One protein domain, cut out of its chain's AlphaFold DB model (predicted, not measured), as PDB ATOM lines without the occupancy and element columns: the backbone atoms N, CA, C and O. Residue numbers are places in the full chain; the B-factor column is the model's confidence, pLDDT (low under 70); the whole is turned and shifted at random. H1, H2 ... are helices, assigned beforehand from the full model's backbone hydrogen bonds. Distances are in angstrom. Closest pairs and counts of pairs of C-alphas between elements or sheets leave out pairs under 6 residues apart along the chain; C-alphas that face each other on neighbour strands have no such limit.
ATOM      1  N   ILE A   2     -18.026  34.134  96.407       89.31
ATOM      2  CA  ILE A   2     -19.360  33.862  95.819       89.31
ATOM      3  C   ILE A   2     -20.188  35.146  95.730       89.31
ATOM      4  O   ILE A   2     -20.680  35.484  94.663       89.31
ATOM      5  N   LEU A   3     -20.272  35.915  96.821       92.31
ATOM      6  CA  LEU A   3     -20.971  37.203  96.792       92.31
ATOM      7  C   LEU A   3     -20.342  38.170  95.782       92.31
ATOM      8  O   LEU A   3     -21.068  38.808  95.035       92.31
ATOM      9  N   ASP A   4     -19.009  38.220  95.694       90.81
ATOM     10  CA  ASP A   4     -18.324  39.077  94.716       90.81
ATOM     11  C   ASP A   4     -18.649  38.674  93.273       90.81
ATOM     12  O   ASP A   4     -18.928  39.539  92.456       90.81
ATOM     13  N   SER A   5     -18.666  37.379  92.943       90.38
ATOM     14  CA  SER A   5     -19.043  36.914  91.598       90.38
ATOM     15  C   SER A   5     -20.524  37.147  91.291       90.38
ATOM     16  O   SER A   5     -20.859  37.565  90.182       90.38
ATOM     17  N   MET A   6     -21.414  36.967  92.271       92.56
ATOM     18  CA  MET A   6     -22.833  37.299  92.126       92.56
ATOM     19  C   MET A   6     -23.046  38.800  91.910       92.56
ATOM     20  O   MET A   6     -23.779  39.185  91.000       92.56
ATOM     21  N   PHE A   7     -22.399  39.654  92.707       92.69
ATOM     22  CA  PHE A   7     -22.486  41.106  92.558       92.69
ATOM     23  C   PHE A   7     -21.814  41.589  91.278       92.69
ATOM     24  O   PHE A   7     -22.345  42.488  90.637       92.69
ATOM     25  N   CYS A   8     -20.721  40.962  90.848       90.50
ATOM     26  CA  CYS A   8     -20.087  41.207  89.555       90.50
ATOM     27  C   CYS A   8     -21.086  41.014  88.404       90.50
ATOM     28  O   CYS A   8     -21.364  41.956  87.660       90.50
ATOM     29  N   LEU A   9     -21.704  39.831  88.303       88.25
ATOM     30  CA  LEU A   9     -22.665  39.540  87.240       88.25
ATOM     31  C   LEU A   9     -23.936  40.393  87.357       88.25
ATOM     32  O   LEU A   9     -24.401  40.954  86.368       88.25
ATOM     33  N   SER A  10     -24.481  40.535  88.566       88.44
ATOM     34  CA  SER A  10     -25.712  41.301  88.794       88.44
ATOM     35  C   SER A  10     -25.521  42.783  88.489       88.44
ATOM     36  O   SER A  10     -26.379  43.392  87.858       88.44
ATOM     37  N   SER A  11     -24.389  43.367  88.891       88.25
ATOM     38  CA  SER A  11     -24.077  44.764  88.581       88.25
ATOM     39  C   SER A  11     -23.787  44.970  87.099       88.25
ATOM     40  O   SER A  11     -24.182  46.007  86.581       88.25
ATOM     41  N   LEU A  12     -23.195  43.998  86.389       85.19
ATOM     42  CA  LEU A  12     -23.083  44.055  84.927       85.19
ATOM     43  C   LEU A  12     -24.466  44.105  84.276       85.19
ATOM     44  O   LEU A  12     -24.713  44.953  83.424       85.19
ATOM     45  N   MET A  13     -25.373  43.213  84.680       82.94
ATOM     46  CA  MET A  13     -26.737  43.198  84.145       82.94
ATOM     47  C   MET A  13     -27.474  44.497  84.481       82.94
ATOM     48  O   MET A  13     -28.108  45.086  83.612       82.94
ATOM     49  N   LEU A  14     -27.341  44.997  85.711       82.81
ATOM     50  CA  LEU A  14     -27.980  46.239  86.134       82.81
ATOM     51  C   LEU A  14     -27.413  47.460  85.400       82.81
ATOM     52  O   LEU A  14     -28.184  48.310  84.967       82.81
ATOM     53  N   GLN A  15     -26.094  47.526  85.208       81.38
ATOM     54  CA  GLN A  15     -25.438  48.577  84.430       81.38
ATOM     55  C   GLN A  15     -25.867  48.538  82.965       81.38
ATOM     56  O   GLN A  15     -26.091  49.585  82.367       81.38
ATOM     57  N   ARG A  16     -26.092  47.347  82.408       73.94
ATOM     58  CA  ARG A  16     -26.656  47.198  81.065       73.94
ATOM     59  C   ARG A  16     -28.123  47.572  80.979       73.94
ATOM     60  O   ARG A  16     -28.545  47.974  79.914       73.94
ATOM     61  N   ILE A  17     -28.909  47.471  82.043       73.50
ATOM     62  CA  ILE A  17     -30.316  47.907  82.018       73.50
ATOM     63  C   ILE A  17     -30.422  49.415  82.301       73.50
ATOM     64  O   ILE A  17     -31.279  50.094  81.741       73.50
ATOM     65  N   MET A  18     -29.553  49.952  83.162       77.94
ATOM     66  CA  MET A  18     -29.587  51.335  83.652       77.94
ATOM     67  C   MET A  18     -28.184  51.977  83.631       77.94
ATOM     68  O   MET A  18     -27.622  52.257  84.696       77.94
ATOM     69  N   PRO A  19     -27.607  52.246  82.444       73.69
ATOM     70  CA  PRO A  19     -26.218  52.704  82.313       73.69
ATOM     71  C   PRO A  19     -25.960  54.061  82.971       73.69
ATOM     72  O   PRO A  19     -24.876  54.284  83.497       73.69
ATOM     73  N   ASP A  20     -26.964  54.938  83.017       81.00
ATOM     74  CA  ASP A  20     -26.845  56.258  83.646       81.00
ATOM     75  C   ASP A  20     -26.927  56.206  85.183       81.00
ATOM     76  O   ASP A  20     -26.664  57.201  85.855       81.00
ATOM     77  N   ARG A  21     -27.328  55.062  85.759       82.94
ATOM     78  CA  ARG A  21     -27.540  54.897  87.209       82.94
ATOM     79  C   ARG A  21     -26.478  54.046  87.892       82.94
ATOM     80  O   ARG A  21     -26.347  54.122  89.111       82.94
ATOM     81  N   VAL A  22     -25.756  53.222  87.140       83.12
ATOM     82  CA  VAL A  22     -24.742  52.316  87.682       83.12
ATOM     83  C   VAL A  22     -23.401  52.637  87.051       83.12
ATOM     84  O   VAL A  22     -23.222  52.512  85.843       83.12
ATOM     85  N   ASP A  23     -22.447  53.021  87.892       84.00
ATOM     86  CA  ASP A  23     -21.082  53.306  87.469       84.00
ATOM     87  C   ASP A  23     -20.440  52.045  86.838       84.00
ATOM     88  O   ASP A  23     -20.431  50.978  87.468       84.00
ATOM     89  N   PRO A  24     -19.882  52.137  85.613       81.25
ATOM     90  CA  PRO A  24     -19.278  51.003  84.909       81.25
ATOM     91  C   PRO A  24     -18.047  50.412  85.619       81.25
ATOM     92  O   PRO A  24     -17.642  49.290  85.315       81.25
ATOM     93  N   SER A  25     -17.459  51.112  86.594       86.94
ATOM     94  CA  SER A  25     -16.390  50.591  87.450       86.94
ATOM     95  C   SER A  25     -16.886  49.602  88.510       86.94
ATOM     96  O   SER A  25     -16.085  48.812  89.011       86.94
ATOM     97  N   ILE A  26     -18.178  49.608  88.863       88.19
ATOM     98  CA  ILE A  26     -18.731  48.736  89.913       88.19
ATOM     99  C   ILE A  26     -18.607  47.249  89.537       88.19
ATOM    100  O   ILE A  26     -18.014  46.508  90.329       88.19
ATOM    101  N   PRO A  27     -19.058  46.792  88.347       86.75
ATOM    102  CA  PRO A  27     -18.857  45.402  87.932       86.75
ATOM    103  C   PRO A  27     -17.380  44.998  87.925       86.75
ATOM    104  O   PRO A  27     -17.024  43.928  88.417       86.75
ATOM    105  N   ILE A  28     -16.499  45.893  87.464       87.19
ATOM    106  CA  ILE A  28     -15.052  45.648  87.372       87.19
ATOM    107  C   ILE A  28     -14.419  45.482  88.763       87.19
ATOM    108  O   ILE A  28     -13.576  44.604  88.954       87.19
ATOM    109  N   LYS A  29     -14.830  46.280  89.757       90.94
ATOM    110  CA  LYS A  29     -14.340  46.157  91.142       90.94
ATOM    111  C   LYS A  29     -14.662  44.780  91.722       90.94
ATOM    112  O   LYS A  29     -13.771  44.120  92.259       90.94
ATOM    113  N   TYR A  30     -15.905  44.323  91.566       93.12
ATOM    114  CA  TYR A  30     -16.315  42.993  92.021       93.12
ATOM    115  C   TYR A  30     -15.616  41.872  91.244       93.12
ATOM    116  O   TYR A  30     -15.169  40.900  91.853       93.12
ATOM    117  N   TYR A  31     -15.444  42.032  89.930       90.38
ATOM    118  CA  TYR A  31     -14.681  41.113  89.083       90.38
ATOM    119  C   TYR A  31     -13.245  40.927  89.605       90.38
ATOM    120  O   TYR A  31     -12.828  39.809  89.918       90.38
ATOM    121  N   GLN A  32     -12.505  42.024  89.805       90.50
ATOM    122  CA  GLN A  32     -11.125  41.991  90.303       90.50
ATOM    123  C   GLN A  32     -11.022  41.391  91.711       90.50
ATOM    124  O   GLN A  32     -10.117  40.597  91.983       90.50
ATOM    125  N   GLN A  33     -11.945  41.745  92.608       93.75
ATOM    126  CA  GLN A  33     -11.975  41.206  93.967       93.75
ATOM    127  C   GLN A  33     -12.273  39.701  93.982       93.75
ATOM    128  O   GLN A  33     -11.650  38.941  94.734       93.75
ATOM    129  N   CYS A  34     -13.185  39.250  93.117       92.94
ATOM    130  CA  CYS A  34     -13.495  37.838  92.957       92.94
ATOM    131  C   CYS A  34     -12.268  37.049  92.484       92.94
ATOM    132  O   CYS A  34     -11.940  36.026  93.082       92.94
ATOM    133  N   ILE A  35     -11.535  37.550  91.485       91.75
ATOM    134  CA  ILE A  35     -10.310  36.910  90.977       91.75
ATOM    135  C   ILE A  35      -9.252  36.785  92.066       91.75
ATOM    136  O   ILE A  35      -8.683  35.709  92.248       91.75
ATOM    137  N   LYS A  36      -8.994  37.873  92.805       92.62
ATOM    138  CA  LYS A  36      -8.038  37.863  93.922       92.62
ATOM    139  C   LYS A  36      -8.411  36.795  94.948       92.62
ATOM    140  O   LYS A  36      -7.546  36.041  95.384       92.62
ATOM    141  N   SER A  37      -9.702  36.690  95.269       90.81
ATOM    142  CA  SER A  37     -10.215  35.683  96.199       90.81
ATOM    143  C   SER A  37     -10.020  34.260  95.669       90.81
ATOM    144  O   SER A  37      -9.455  33.433  96.377       90.81
ATOM    145  N   ILE A  38     -10.434  33.976  94.425       91.06
ATOM    146  CA  ILE A  38     -10.275  32.650  93.796       91.06
ATOM    147  C   ILE A  38      -8.804  32.233  93.823       91.06
ATOM    148  O   ILE A  38      -8.481  31.154  94.314       91.06
ATOM    149  N   ARG A  39      -7.905  33.107  93.350       89.31
ATOM    150  CA  ARG A  39      -6.462  32.833  93.315       89.31
ATOM    151  C   ARG A  39      -5.920  32.534  94.706       89.31
ATOM    152  O   ARG A  39      -5.278  31.508  94.878       89.31
ATOM    153  N   SER A  40      -6.243  33.374  95.692       89.75
ATOM    154  CA  SER A  40      -5.782  33.187  97.069       89.75
ATOM    155  C   SER A  40      -6.192  31.838  97.653       89.75
ATOM    156  O   SER A  40      -5.402  31.257  98.388       89.75
ATOM    157  N   TYR A  41      -7.402  31.346  97.364       88.06
ATOM    158  CA  TYR A  41      -7.866  30.055  97.878       88.06
ATOM    159  C   TYR A  41      -7.272  28.869  97.117       88.06
ATOM    160  O   TYR A  41      -6.930  27.870  97.744       88.06
ATOM    161  N   LEU A  42      -7.117  28.970  95.794       85.69
ATOM    162  CA  LEU A  42      -6.519  27.903  94.983       85.69
ATOM    163  C   LEU A  42      -5.019  27.714  95.259       85.69
ATOM    164  O   LEU A  42      -4.506  26.621  95.062       85.69
ATOM    165  N   THR A  43      -4.321  28.743  95.748       85.81
ATOM    166  CA  THR A  43      -2.895  28.655  96.108       85.81
ATOM    167  C   THR A  43      -2.631  28.058  97.492       85.81
ATOM    168  O   THR A  43      -1.470  27.887  97.856       85.81
ATOM    169  N   ILE A  44      -3.663  27.771  98.294       84.25
ATOM    170  CA  ILE A  44      -3.480  27.206  99.638       84.25
ATOM    171  C   ILE A  44      -3.022  25.741  99.506       84.25
ATOM    172  O   ILE A  44      -3.756  24.929  98.939       84.25
ATOM    173  N   PRO A  45      -1.852  25.355 100.050       77.12
ATOM    174  CA  PRO A  45      -1.395  23.967 100.003       77.12
ATOM    175  C   PRO A  45      -2.397  23.020 100.677       77.12
ATOM    176  O   PRO A  45      -2.903  23.313 101.759       77.12
ATOM    177  N   GLY A  46      -2.702  21.886 100.042       71.69
ATOM    178  CA  GLY A  46      -3.639  20.894 100.588       71.69
ATOM    179  C   GLY A  46      -5.111  21.327 100.592       71.69
ATOM    180  O   GLY A  46      -5.957  20.628 101.140       71.69
ATOM    181  N   ILE A  47      -5.472  22.448  99.958       77.06
ATOM    182  CA  ILE A  47      -6.878  22.884  99.867       77.06
ATOM    183  C   ILE A  47      -7.779  21.851  99.175       77.06
ATOM    184  O   ILE A  47      -8.971  21.747  99.449       77.06
ATOM    185  N   GLU A  48      -7.168  21.060  98.306       67.81
ATOM    186  CA  GLU A  48      -7.751  19.972  97.541       67.81
ATOM    187  C   GLU A  48      -8.216  18.770  98.367       67.81
ATOM    188  O   GLU A  48      -9.025  17.989  97.866       67.81
ATOM    189  N   THR A  49      -7.702  18.614  99.590       66.75
ATOM    190  CA  THR A  49      -8.086  17.564 100.547       66.75
ATOM    191  C   THR A  49      -8.965  18.109 101.675       66.75
ATOM    192  O   THR A  49      -9.366  17.368 102.568       66.75
ATOM    193  N   ASN A  50      -9.284  19.407 101.651       64.12
ATOM    194  CA  ASN A  50     -10.046  20.068 102.699       64.12
ATOM    195  C   ASN A  50     -11.558  19.831 102.519       64.12
ATOM    196  O   ASN A  50     -12.163  20.302 101.554       64.12
ATOM    197  N   GLU A  51     -12.188  19.170 103.492       57.97
ATOM    198  CA  GLU A  51     -13.616  18.800 103.490       57.97
ATOM    199  C   GLU A  51     -14.589  19.999 103.489       57.97
ATOM    200  O   GLU A  51     -15.793  19.838 103.307       57.97
ATOM    201  N   LYS A  52     -14.101  21.238 103.645       66.19
ATOM    202  CA  LYS A  52     -14.940  22.452 103.738       66.19
ATOM    203  C   LYS A  52     -15.571  22.916 102.413       66.19
ATOM    204  O   LYS A  52     -16.166  23.997 102.369       66.19
ATOM    205  N   GLY A  53     -15.427  22.155 101.325       82.12
ATOM    206  CA  GLY A  53     -16.056  22.445 100.027       82.12
ATOM    207  C   GLY A  53     -15.543  23.716  99.337       82.12
ATOM    208  O   GLY A  53     -16.236  24.293  98.500       82.12
ATOM    209  N   ILE A  54     -14.345  24.196  99.692       87.50
ATOM    210  CA  ILE A  54     -13.783  25.453  99.167       87.50
ATOM    211  C   ILE A  54     -13.574  25.369  97.649       87.50
ATOM    212  O   ILE A  54     -13.912  26.314  96.940       87.50
ATOM    213  N   ILE A  55     -13.117  24.223  97.142       89.38
ATOM    214  CA  ILE A  55     -12.924  23.992  95.705       89.38
ATOM    215  C   ILE A  55     -14.246  24.096  94.928       89.38
ATOM    216  O   ILE A  55     -14.300  24.789  93.915       89.38
ATOM    217  N   SER A  56     -15.338  23.519  95.436       90.56
ATOM    218  CA  SER A  56     -16.675  23.652  94.833       90.56
ATOM    219  C   SER A  56     -17.179  25.103  94.838       90.56
ATOM    220  O   SER A  56     -17.842  25.544  93.900       90.56
ATOM    221  N   ARG A  57     -16.822  25.898  95.858       91.38
ATOM    222  CA  ARG A  57     -17.119  27.343  95.882       91.38
ATOM    223  C   ARG A  57     -16.298  28.101  94.837       91.38
ATOM    224  O   ARG A  57     -16.837  29.002  94.190       91.38
ATOM    225  N   CYS A  58     -15.021  27.743  94.670       92.75
ATOM    226  CA  CYS A  58     -14.156  28.298  93.626       92.75
ATOM    227  C   CYS A  58     -14.715  27.970  92.244       92.75
ATOM    228  O   CYS A  58     -14.796  28.867  91.414       92.75
ATOM    229  N   LEU A  59     -15.181  26.737  92.022       94.38
ATOM    230  CA  LEU A  59     -15.850  26.331  90.788       94.38
ATOM    231  C   LEU A  59     -17.046  27.234  90.474       94.38
ATOM    232  O   LEU A  59     -17.069  27.853  89.414       94.38
ATOM    233  N   LEU A  60     -17.995  27.374  91.407       95.19
ATOM    234  CA  LEU A  60     -19.180  28.217  91.211       95.19
ATOM    235  C   LEU A  60     -18.805  29.667  90.873       95.19
ATOM    236  O   LEU A  60     -19.376  30.268  89.967       95.19
ATOM    237  N   SER A  61     -17.833  30.226  91.593       94.56
ATOM    238  CA  SER A  61     -17.420  31.616  91.381       94.56
ATOM    239  C   SER A  61     -16.715  31.796  90.036       94.56
ATOM    240  O   SER A  61     -16.970  32.777  89.348       94.56
ATOM    241  N   THR A  62     -15.887  30.831  89.627       94.44
ATOM    242  CA  THR A  62     -15.255  30.814  88.300       94.44
ATOM    243  C   THR A  62     -16.304  30.692  87.194       94.44
ATOM    244  O   THR A  62     -16.225  31.440  86.231       94.44
ATOM    245  N   ILE A  63     -17.329  29.845  87.351       94.06
ATOM    246  CA  ILE A  63     -18.443  29.722  86.393       94.06
ATOM    247  C   ILE A  63     -19.196  31.047  86.235       94.06
ATOM    248  O   ILE A  63     -19.499  31.459  85.118       94.06
ATOM    249  N   LEU A  64     -19.483  31.747  87.335       92.62
ATOM    250  CA  LEU A  64     -20.130  33.060  87.271       92.62
ATOM    251  C   LEU A  64     -19.255  34.099  86.550       92.62
ATOM    252  O   LEU A  64     -19.788  34.927  85.811       92.62
ATOM    253  N   LEU A  65     -17.927  34.029  86.708       91.00
ATOM    254  CA  LEU A  65     -16.996  34.832  85.909       91.00
ATOM    255  C   LEU A  65     -17.004  34.416  84.428       91.00
ATOM    256  O   LEU A  65     -16.997  35.302  83.580       91.00
ATOM    257  N   CYS A  66     -17.114  33.122  84.097       89.00
ATOM    258  CA  CYS A  66     -17.297  32.675  82.708       89.00
ATOM    259  C   CYS A  66     -18.532  33.326  82.081       89.00
ATOM    260  O   CYS A  66     -18.446  33.889  80.997       89.00
ATOM    261  N   ILE A  67     -19.673  33.281  82.777       87.12
ATOM    262  CA  ILE A  67     -20.936  33.852  82.290       87.12
ATOM    263  C   ILE A  67     -20.808  35.366  82.110       87.12
ATOM    264  O   ILE A  67     -21.232  35.895  81.084       87.12
ATOM    265  N   TYR A  68     -20.198  36.057  83.078       85.31
ATOM    266  CA  TYR A  68     -19.879  37.481  82.965       85.31
ATOM    267  C   TYR A  68     -19.085  37.767  81.683       85.31
ATOM    268  O   TYR A  68     -19.389  38.712  80.960       85.31
ATOM    269  N   GLU A  69     -18.116  36.922  81.354       81.50
ATOM    270  CA  GLU A  69     -17.250  37.083  80.192       81.50
ATOM    271  C   GLU A  69     -17.888  36.733  78.842       81.50
ATOM    272  O   GLU A  69     -17.487  37.275  77.814       81.50
ATOM    273  N   LEU A  70     -18.945  35.923  78.792       79.12
ATOM    274  CA  LEU A  70     -19.645  35.661  77.524       79.12
ATOM    275  C   LEU A  70     -20.146  36.950  76.850       79.12
ATOM    276  O   LEU A  70     -20.290  37.025  75.627       79.12
ATOM    277  N   PHE A  71     -20.353  37.989  77.652       73.88
ATOM    278  CA  PHE A  71     -20.937  39.252  77.260       73.88
ATOM    279  C   PHE A  71     -19.988  40.289  76.631       73.88
ATOM    280  O   PHE A  71     -20.489  41.344  76.221       73.88
ATOM    281  N   PHE A  72     -18.673  40.055  76.541       73.25
ATOM    282  CA  PHE A  72     -17.735  40.998  75.897       73.25
ATOM    283  C   PHE A  72     -17.062  40.391  74.673       73.25
ATOM    284  O   PHE A  72     -16.786  39.202  74.653       73.25
ATOM    285  N   VAL A  73     -16.776  41.193  73.644       60.53
ATOM    286  CA  VAL A  73     -16.372  40.718  72.303       60.53
ATOM    287  C   VAL A  73     -15.007  40.013  72.279       60.53
ATOM    288  O   VAL A  73     -14.896  38.978  71.627       60.53
ATOM    289  N   ALA A  74     -14.009  40.504  73.018       53.66
ATOM    290  CA  ALA A  74     -12.635  39.991  73.005       53.66
ATOM    291  C   ALA A  74     -12.234  39.477  74.391       53.66
ATOM    292  O   ALA A  74     -11.886  40.273  75.261       53.66
ATOM    293  N   ILE A  75     -12.332  38.164  74.615       62.84
ATOM    294  CA  ILE A  75     -11.941  37.545  75.887       62.84
ATOM    295  C   ILE A  75     -11.274  36.200  75.616       62.84
ATOM    296  O   ILE A  75     -11.774  35.392  74.833       62.84
ATOM    297  N   ASP A  76     -10.149  35.983  76.294       62.44
ATOM    298  CA  ASP A  76      -9.491  34.689  76.412       62.44
ATOM    299  C   ASP A  76     -10.384  33.665  77.127       62.44
ATOM    300  O   ASP A  76     -11.086  33.968  78.086       62.44
ATOM    301  N   SER A  77     -10.288  32.396  76.743       71.44
ATOM    302  CA  SER A  77     -11.015  31.273  77.365       71.44
ATOM    303  C   SER A  77     -10.549  30.923  78.794       71.44
ATOM    304  O   SER A  77     -10.718  29.792  79.249       71.44
ATOM    305  N   THR A  78      -9.946  31.867  79.521       83.19
ATOM    306  CA  THR A  78      -9.252  31.648  80.801       83.19
ATOM    307  C   THR A  78     -10.158  31.036  81.863       83.19
ATOM    308  O   THR A  78      -9.761  30.068  82.514       83.19
ATOM    309  N   TYR A  79     -11.376  31.548  82.044       86.88
ATOM    310  CA  TYR A  79     -12.249  31.061  83.118       86.88
ATOM    311  C   TYR A  79     -12.982  29.784  82.734       86.88
ATOM    312  O   TYR A  79     -13.176  28.942  83.604       86.88
ATOM    313  N   VAL A  80     -13.296  29.572  81.449       89.31
ATOM    314  CA  VAL A  80     -13.796  28.268  80.987       89.31
ATOM    315  C   VAL A  80     -12.728  27.201  81.213       89.31
ATOM    316  O   VAL A  80     -13.023  26.182  81.830       89.31
ATOM    317  N   LYS A  81     -11.462  27.478  80.865       91.44
ATOM    318  CA  LYS A  81     -10.335  26.590  81.191       91.44
ATOM    319  C   LYS A  81     -10.213  26.321  82.689       91.44
ATOM    320  O   LYS A  81     -10.073  25.173  83.107       91.44
ATOM    321  N   GLY A  82     -10.286  27.376  83.500       91.19
ATOM    322  CA  GLY A  82     -10.211  27.279  84.956       91.19
ATOM    323  C   GLY A  82     -11.352  26.454  85.555       91.19
ATOM    324  O   GLY A  82     -11.103  25.559  86.357       91.19
ATOM    325  N   ALA A  83     -12.597  26.708  85.148       94.38
ATOM    326  CA  ALA A  83     -13.769  25.993  85.641       94.38
ATOM    327  C   ALA A  83     -13.759  24.525  85.201       94.38
ATOM    328  O   ALA A  83     -13.995  23.650  86.034       94.38
ATOM    329  N   SER A  84     -13.410  24.246  83.939       94.50
ATOM    330  CA  SER A  84     -13.249  22.881  83.435       94.50
ATOM    331  C   SER A  84     -12.159  22.123  84.183       94.50
ATOM    332  O   SER A  84     -12.384  20.988  84.586       94.50
ATOM    333  N   SER A  85     -11.003  22.747  84.432       93.19
ATOM    334  CA  SER A  85      -9.905  22.134  85.189       93.19
ATOM    335  C   SER A  85     -10.296  21.834  86.641       93.19
ATOM    336  O   SER A  85     -10.048  20.728  87.123       93.19
ATOM    337  N   ILE A  86     -10.956  22.780  87.321       93.31
ATOM    338  CA  ILE A  86     -11.443  22.574  88.690       93.31
ATOM    339  C   ILE A  86     -12.463  21.433  88.722       93.31
ATOM    340  O   ILE A  86     -12.328  20.523  89.537       93.31
ATOM    341  N   LEU A  87     -13.469  21.456  87.842       95.19
ATOM    342  CA  LEU A  87     -14.496  20.418  87.804       95.19
ATOM    343  C   LEU A  87     -13.898  19.051  87.458       95.19
ATOM    344  O   LEU A  87     -14.207  18.080  88.139       95.19
ATOM    345  N   ALA A  88     -13.002  18.972  86.472       94.25
ATOM    346  CA  ALA A  88     -12.317  17.731  86.125       94.25
ATOM    347  C   ALA A  88     -11.529  17.166  87.315       94.25
ATOM    348  O   ALA A  88     -11.660  15.985  87.609       94.25
ATOM    349  N   SER A  89     -10.804  18.007  88.065       91.19
ATOM    350  CA  SER A  89     -10.104  17.585  89.289       91.19
ATOM    351  C   SER A  89     -11.061  17.022  90.350       91.19
ATOM    352  O   SER A  89     -10.776  15.985  90.955       91.19
ATOM    353  N   ILE A  90     -12.227  17.653  90.549       90.62
ATOM    354  CA  ILE A  90     -13.267  17.143  91.457       90.62
ATOM    355  C   ILE A  90     -13.785  15.776  90.971       90.62
ATOM    356  O   ILE A  90     -13.860  14.835  91.764       90.62
ATOM    357  N   LEU A  91     -14.127  15.656  89.683       91.31
ATOM    358  CA  LEU A  91     -14.684  14.429  89.103       91.31
ATOM    359  C   LEU A  91     -13.679  13.277  89.139       91.31
ATOM    360  O   LEU A  91     -14.022  12.193  89.604       91.31
ATOM    361  N   SER A  92     -12.423  13.508  88.747       87.69
ATOM    362  CA  SER A  92     -11.378  12.478  88.768       87.69
ATOM    363  C   SER A  92     -11.170  11.892  90.165       87.69
ATOM    364  O   SER A  92     -11.026  10.681  90.302       87.69
ATOM    365  N   LYS A  93     -11.208  12.716  91.221       84.38
ATOM    366  CA  LYS A  93     -11.071  12.240  92.609       84.38
ATOM    367  C   LYS A  93     -12.227  11.348  93.051       84.38
ATOM    368  O   LYS A  93     -12.002  10.373  93.763       84.38
ATOM    369  N   HIS A  94     -13.450  11.679  92.646       78.81
ATOM    370  CA  HIS A  94     -14.638  10.898  92.995       78.81
ATOM    371  C   HIS A  94     -14.800   9.637  92.140       78.81
ATOM    372  O   HIS A  94     -15.242   8.613  92.658       78.81
ATOM    373  N   ASN A  95     -14.361   9.665  90.881       73.19
ATOM    374  CA  ASN A  95     -14.365   8.490  90.014       73.19
ATOM    375  C   ASN A  95     -13.419   7.394  90.550       73.19
ATOM    376  O   ASN A  95     -13.781   6.222  90.579       73.19
ATOM    377  N   VAL A  96     -12.267   7.765  91.133       71.56
ATOM    378  CA  VAL A  96     -11.383   6.818  91.853       71.56
ATOM    379  C   VAL A  96     -12.096   6.120  93.023       71.56
ATOM    380  O   VAL A  96     -11.746   5.001  93.388       71.56
ATOM    381  N   GLN A  97     -13.126   6.746  93.596       73.38
ATOM    382  CA  GLN A  97     -13.945   6.172  94.669       73.38
ATOM    383  C   GLN A  97     -15.133   5.345  94.142       73.38
ATOM    384  O   GLN A  97     -15.948   4.890  94.945       73.38
ATOM    385  N   GLY A  98     -15.255   5.173  92.820       74.38
ATOM    386  CA  GLY A  98     -16.345   4.444  92.170       74.38
ATOM    387  C   GLY A  98     -17.708   5.128  92.284       74.38
ATOM    388  O   GLY A  98     -18.723   4.438  92.296       74.38
ATOM    389  N   LYS A  99     -17.747   6.461  92.434       83.06
ATOM    390  CA  LYS A  99     -18.990   7.235  92.586       83.06
ATOM    391  C   LYS A  99     -19.185   8.214  91.434       83.06
ATOM    392  O   LYS A  99     -18.277   8.983  91.115       83.06
ATOM    393  N   SER A 100     -20.395   8.234  90.879       88.69
ATOM    394  CA  SER A 100     -20.814   9.190  89.852       88.69
ATOM    395  C   SER A 100     -21.275  10.500  90.490       88.69
ATOM    396  O   SER A 100     -22.425  10.659  90.902       88.69
ATOM    397  N   LEU A 101     -20.371  11.474  90.590       90.69
ATOM    398  CA  LEU A 101     -20.676  12.740  91.257       90.69
ATOM    399  C   LEU A 101     -21.714  13.569  90.490       90.69
ATOM    400  O   LEU A 101     -22.523  14.256  91.116       90.69
ATOM    401  N   LEU A 102     -21.711  13.518  89.154       93.12
ATOM    402  CA  LEU A 102     -22.698  14.233  88.340       93.12
ATOM    403  C   LEU A 102     -24.103  13.644  88.485       93.12
ATOM    404  O   LEU A 102     -25.084  14.373  88.352       93.12
ATOM    405  N   LYS A 103     -24.207  12.346  88.780       90.00
ATOM    406  CA  LYS A 103     -25.471  11.680  89.099       90.00
ATOM    407  C   LYS A 103     -25.923  11.989  90.528       90.00
ATOM    408  O   LYS A 103     -27.087  12.312  90.744       90.00
ATOM    409  N   ASP A 104     -25.004  11.911  91.485       89.62
ATOM    410  CA  ASP A 104     -25.332  11.964  92.914       89.62
ATOM    411  C   ASP A 104     -25.502  13.398  93.445       89.62
ATOM    412  O   ASP A 104     -26.079  13.613  94.512       89.62
ATOM    413  N   SER A 105     -24.994  14.404  92.723       91.44
ATOM    414  CA  SER A 105     -24.978  15.793  93.175       91.44
ATOM    415  C   SER A 105     -25.601  16.751  92.152       91.44
ATOM    416  O   SER A 105     -24.919  17.177  91.215       91.44
ATOM    417  N   PRO A 106     -26.843  17.228  92.386       91.19
ATOM    418  CA  PRO A 106     -27.482  18.237  91.536       91.19
ATOM    419  C   PRO A 106     -26.649  19.517  91.386       91.19
ATOM    420  O   PRO A 106     -26.670  20.175  90.346       91.19
ATOM    421  N   PHE A 107     -25.871  19.864  92.416       93.25
ATOM    422  CA  PHE A 107     -24.951  20.998  92.379       93.25
ATOM    423  C   PHE A 107     -23.841  20.804  91.335       93.25
ATOM    424  O   PHE A 107     -23.631  21.680  90.494       93.25
ATOM    425  N   HIS A 108     -23.144  19.663  91.356       93.69
ATOM    426  CA  HIS A 108     -22.060  19.395  90.406       93.69
ATOM    427  C   HIS A 108     -22.599  19.144  88.998       93.69
ATOM    428  O   HIS A 108     -21.994  19.612  88.037       93.69
ATOM    429  N   GLN A 109     -23.777  18.526  88.875       94.38
ATOM    430  CA  GLN A 109     -24.499  18.422  87.609       94.38
ATOM    431  C   GLN A 109     -24.792  19.804  87.005       94.38
ATOM    432  O   GLN A 109     -24.544  20.043  85.826       94.38
ATOM    433  N   THR A 110     -25.277  20.744  87.822       93.94
ATOM    434  CA  THR A 110     -25.541  22.125  87.388       93.94
ATOM    435  C   THR A 110     -24.249  22.831  86.976       93.94
ATOM    436  O   THR A 110     -24.217  23.517  85.955       93.94
ATOM    437  N   CYS A 111     -23.163  22.635  87.731       95.50
ATOM    438  CA  CYS A 111     -21.857  23.188  87.383       95.50
ATOM    439  C   CYS A 111     -21.332  22.626  86.055       95.50
ATOM    440  O   CYS A 111     -20.830  23.396  85.240       95.50
ATOM    441  N   PHE A 112     -21.487  21.319  85.813       96.38
ATOM    442  CA  PHE A 112     -21.146  20.687  84.539       96.38
ATOM    443  C   PHE A 112     -21.877  21.355  83.376       96.38
ATOM    444  O   PHE A 112     -21.228  21.833  82.450       96.38
ATOM    445  N   TRP A 113     -23.207  21.467  83.450       95.25
ATOM    446  CA  TRP A 113     -23.989  22.078  82.374       95.25
ATOM    447  C   TRP A 113     -23.624  23.540  82.135       95.25
ATOM    448  O   TRP A 113     -23.526  23.961  80.985       95.25
ATOM    449  N   ALA A 114     -23.365  24.308  83.194       93.38
ATOM    450  CA  ALA A 114     -22.942  25.696  83.058       93.38
ATOM    451  C   ALA A 114     -21.578  25.822  82.356       93.38
ATOM    452  O   ALA A 114     -21.433  26.648  81.455       93.38
ATOM    453  N   VAL A 115     -20.593  24.992  82.723       94.62
ATOM    454  CA  VAL A 115     -19.271  24.969  82.072       94.62
ATOM    455  C   VAL A 115     -19.385  24.519  80.618       94.62
ATOM    456  O   VAL A 115     -18.856  25.192  79.736       94.62
ATOM    457  N   PHE A 116     -20.112  23.430  80.368       95.12
ATOM    458  CA  PHE A 116     -20.313  22.868  79.034       95.12
ATOM    459  C   PHE A 116     -20.973  23.876  78.083       95.12
ATOM    460  O   PHE A 116     -20.511  24.078  76.963       95.12
ATOM    461  N   LEU A 117     -22.014  24.576  78.549       91.94
ATOM    462  CA  LEU A 117     -22.677  25.632  77.783       91.94
ATOM    463  C   LEU A 117     -21.761  26.833  77.525       91.94
ATOM    464  O   LEU A 117     -21.778  27.375  76.423       91.94
ATOM    465  N   CYS A 118     -20.964  27.256  78.511       90.62
ATOM    466  CA  CYS A 118     -20.015  28.353  78.315       90.62
ATOM    467  C   CYS A 118     -18.950  27.997  77.267       90.62
ATOM    468  O   CYS A 118     -18.642  28.839  76.425       90.62
ATOM    469  N   ASP A 119     -18.420  26.770  77.300       92.38
ATOM    470  CA  ASP A 119     -17.462  26.283  76.299       92.38
ATOM    471  C   ASP A 119     -18.087  26.285  74.899       92.38
ATOM    472  O   ASP A 119     -17.542  26.895  73.981       92.38
ATOM    473  N   LEU A 120     -19.298  25.728  74.761       91.50
ATOM    474  CA  LEU A 120     -20.030  25.752  73.498       91.50
ATOM    475  C   LEU A 120     -20.222  27.184  72.983       91.50
ATOM    476  O   LEU A 120     -19.865  27.469  71.846       91.50
ATOM    477  N   ILE A 121     -20.734  28.109  73.799       87.94
ATOM    478  CA  ILE A 121     -20.978  29.496  73.369       87.94
ATOM    479  C   ILE A 121     -19.684  30.175  72.903       87.94
ATOM    480  O   ILE A 121     -19.706  30.887  71.897       87.94
ATOM    481  N   LEU A 122     -18.558  29.963  73.593       87.00
ATOM    482  CA  LEU A 122     -17.265  30.496  73.154       87.00
ATOM    483  C   LEU A 122     -16.841  29.901  71.810       87.00
ATOM    484  O   LEU A 122     -16.453  30.648  70.912       87.00
ATOM    485  N   SER A 123     -16.968  28.590  71.637       89.12
ATOM    486  CA  SER A 123     -16.659  27.916  70.376       89.12
ATOM    487  C   SER A 123     -17.518  28.420  69.219       89.12
ATOM    488  O   SER A 123     -16.986  28.718  68.154       89.12
ATOM    489  N   LEU A 124     -18.818  28.626  69.443       87.50
ATOM    490  CA  LEU A 124     -19.732  29.201  68.450       87.50
ATOM    491  C   LEU A 124     -19.411  30.664  68.127       87.50
ATOM    492  O   LEU A 124     -19.619  31.117  67.007       87.50
ATOM    493  N   LYS A 125     -18.927  31.428  69.107       83.06
ATOM    494  CA  LYS A 125     -18.568  32.838  68.930       83.06
ATOM    495  C   LYS A 125     -17.288  33.023  68.122       83.06
ATOM    496  O   LYS A 125     -17.143  34.050  67.461       83.06
ATOM    497  N   PHE A 126     -16.356  32.083  68.203       84.19
ATOM    498  CA  PHE A 126     -15.065  32.170  67.522       84.19
ATOM    499  C   PHE A 126     -14.936  31.215  66.333       84.19
ATOM    500  O   PHE A 126     -13.870  31.177  65.728       84.19
ATOM    501  N   ASP A 127     -16.003  30.489  65.985       86.25
ATOM    502  CA  ASP A 127     -16.003  29.472  64.927       86.25
ATOM    503  C   ASP A 127     -14.889  28.423  65.145       86.25
ATOM    504  O   ASP A 127     -14.163  28.026  64.236       86.25
ATOM    505  N   LEU A 128     -14.737  27.996  66.403       89.94
ATOM    506  CA  LEU A 128     -13.732  27.038  66.870       89.94
ATOM    507  C   LEU A 128     -14.388  25.712  67.292       89.94
ATOM    508  O   LEU A 128     -15.595  25.676  67.569       89.94
ATOM    509  N   PRO A 129     -13.628  24.602  67.362       91.06
ATOM    510  CA  PRO A 129     -14.115  23.393  68.018       91.06
ATOM    511  C   PRO A 129     -14.334  23.658  69.515       91.06
ATOM    512  O   PRO A 129     -13.794  24.613  70.081       91.06
ATOM    513  N   THR A 130     -15.142  22.825  70.168       90.44
ATOM    514  CA  THR A 130     -15.252  22.839  71.635       90.44
ATOM    515  C   THR A 130     -13.920  22.488  72.266       90.44
ATOM    516  O   THR A 130     -13.250  21.559  71.815       90.44
TER     517      THR A 130
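AT A GLANCE: This is residues 2 to 130 of the 366 residues of an uncharacterized protein of Suhomyces tanzawaensis NRRL Y-17324 (UniProt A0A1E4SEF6). H3 is the middle of an up-and-down helix bundle, H1 and H2 packed on one side, H4 and H6 on the other. H5 links H4 to H6. The printed part, 129 residues with six named helices, is all helix and compact, radius of gyration of the C-alphas 15.7 A, spans 53 by 34 by 24 A.

HOW THE PARTS SIT: H1, residues 2 to 17, touches H2, residues 25 to 42, C-alphas 8 and 27 closest at 4.7 A. The hub H3, residues 54 to 70, touches both and also H4, residues 78 to 95, and H6, residues 106 to 126, the last closest by C-alphas 63 and 115, 6.5 A. H5, residues 101 to 104, touches H6 only at the corner. Outside H5, every helical O i to N i+4 pair is within hydrogen-bond range.

IN THESE COORDINATES: H1 begins at C-alpha 2, (-19.360, 33.862, 95.819); H6, 30.4 A long, ends at C-alpha 126, (-15.065, 32.170, 67.522).

THE WHOLE: The link H2 to H3 is long, and residues 48 to 52 and 73 to 76 have pLDDT under 70.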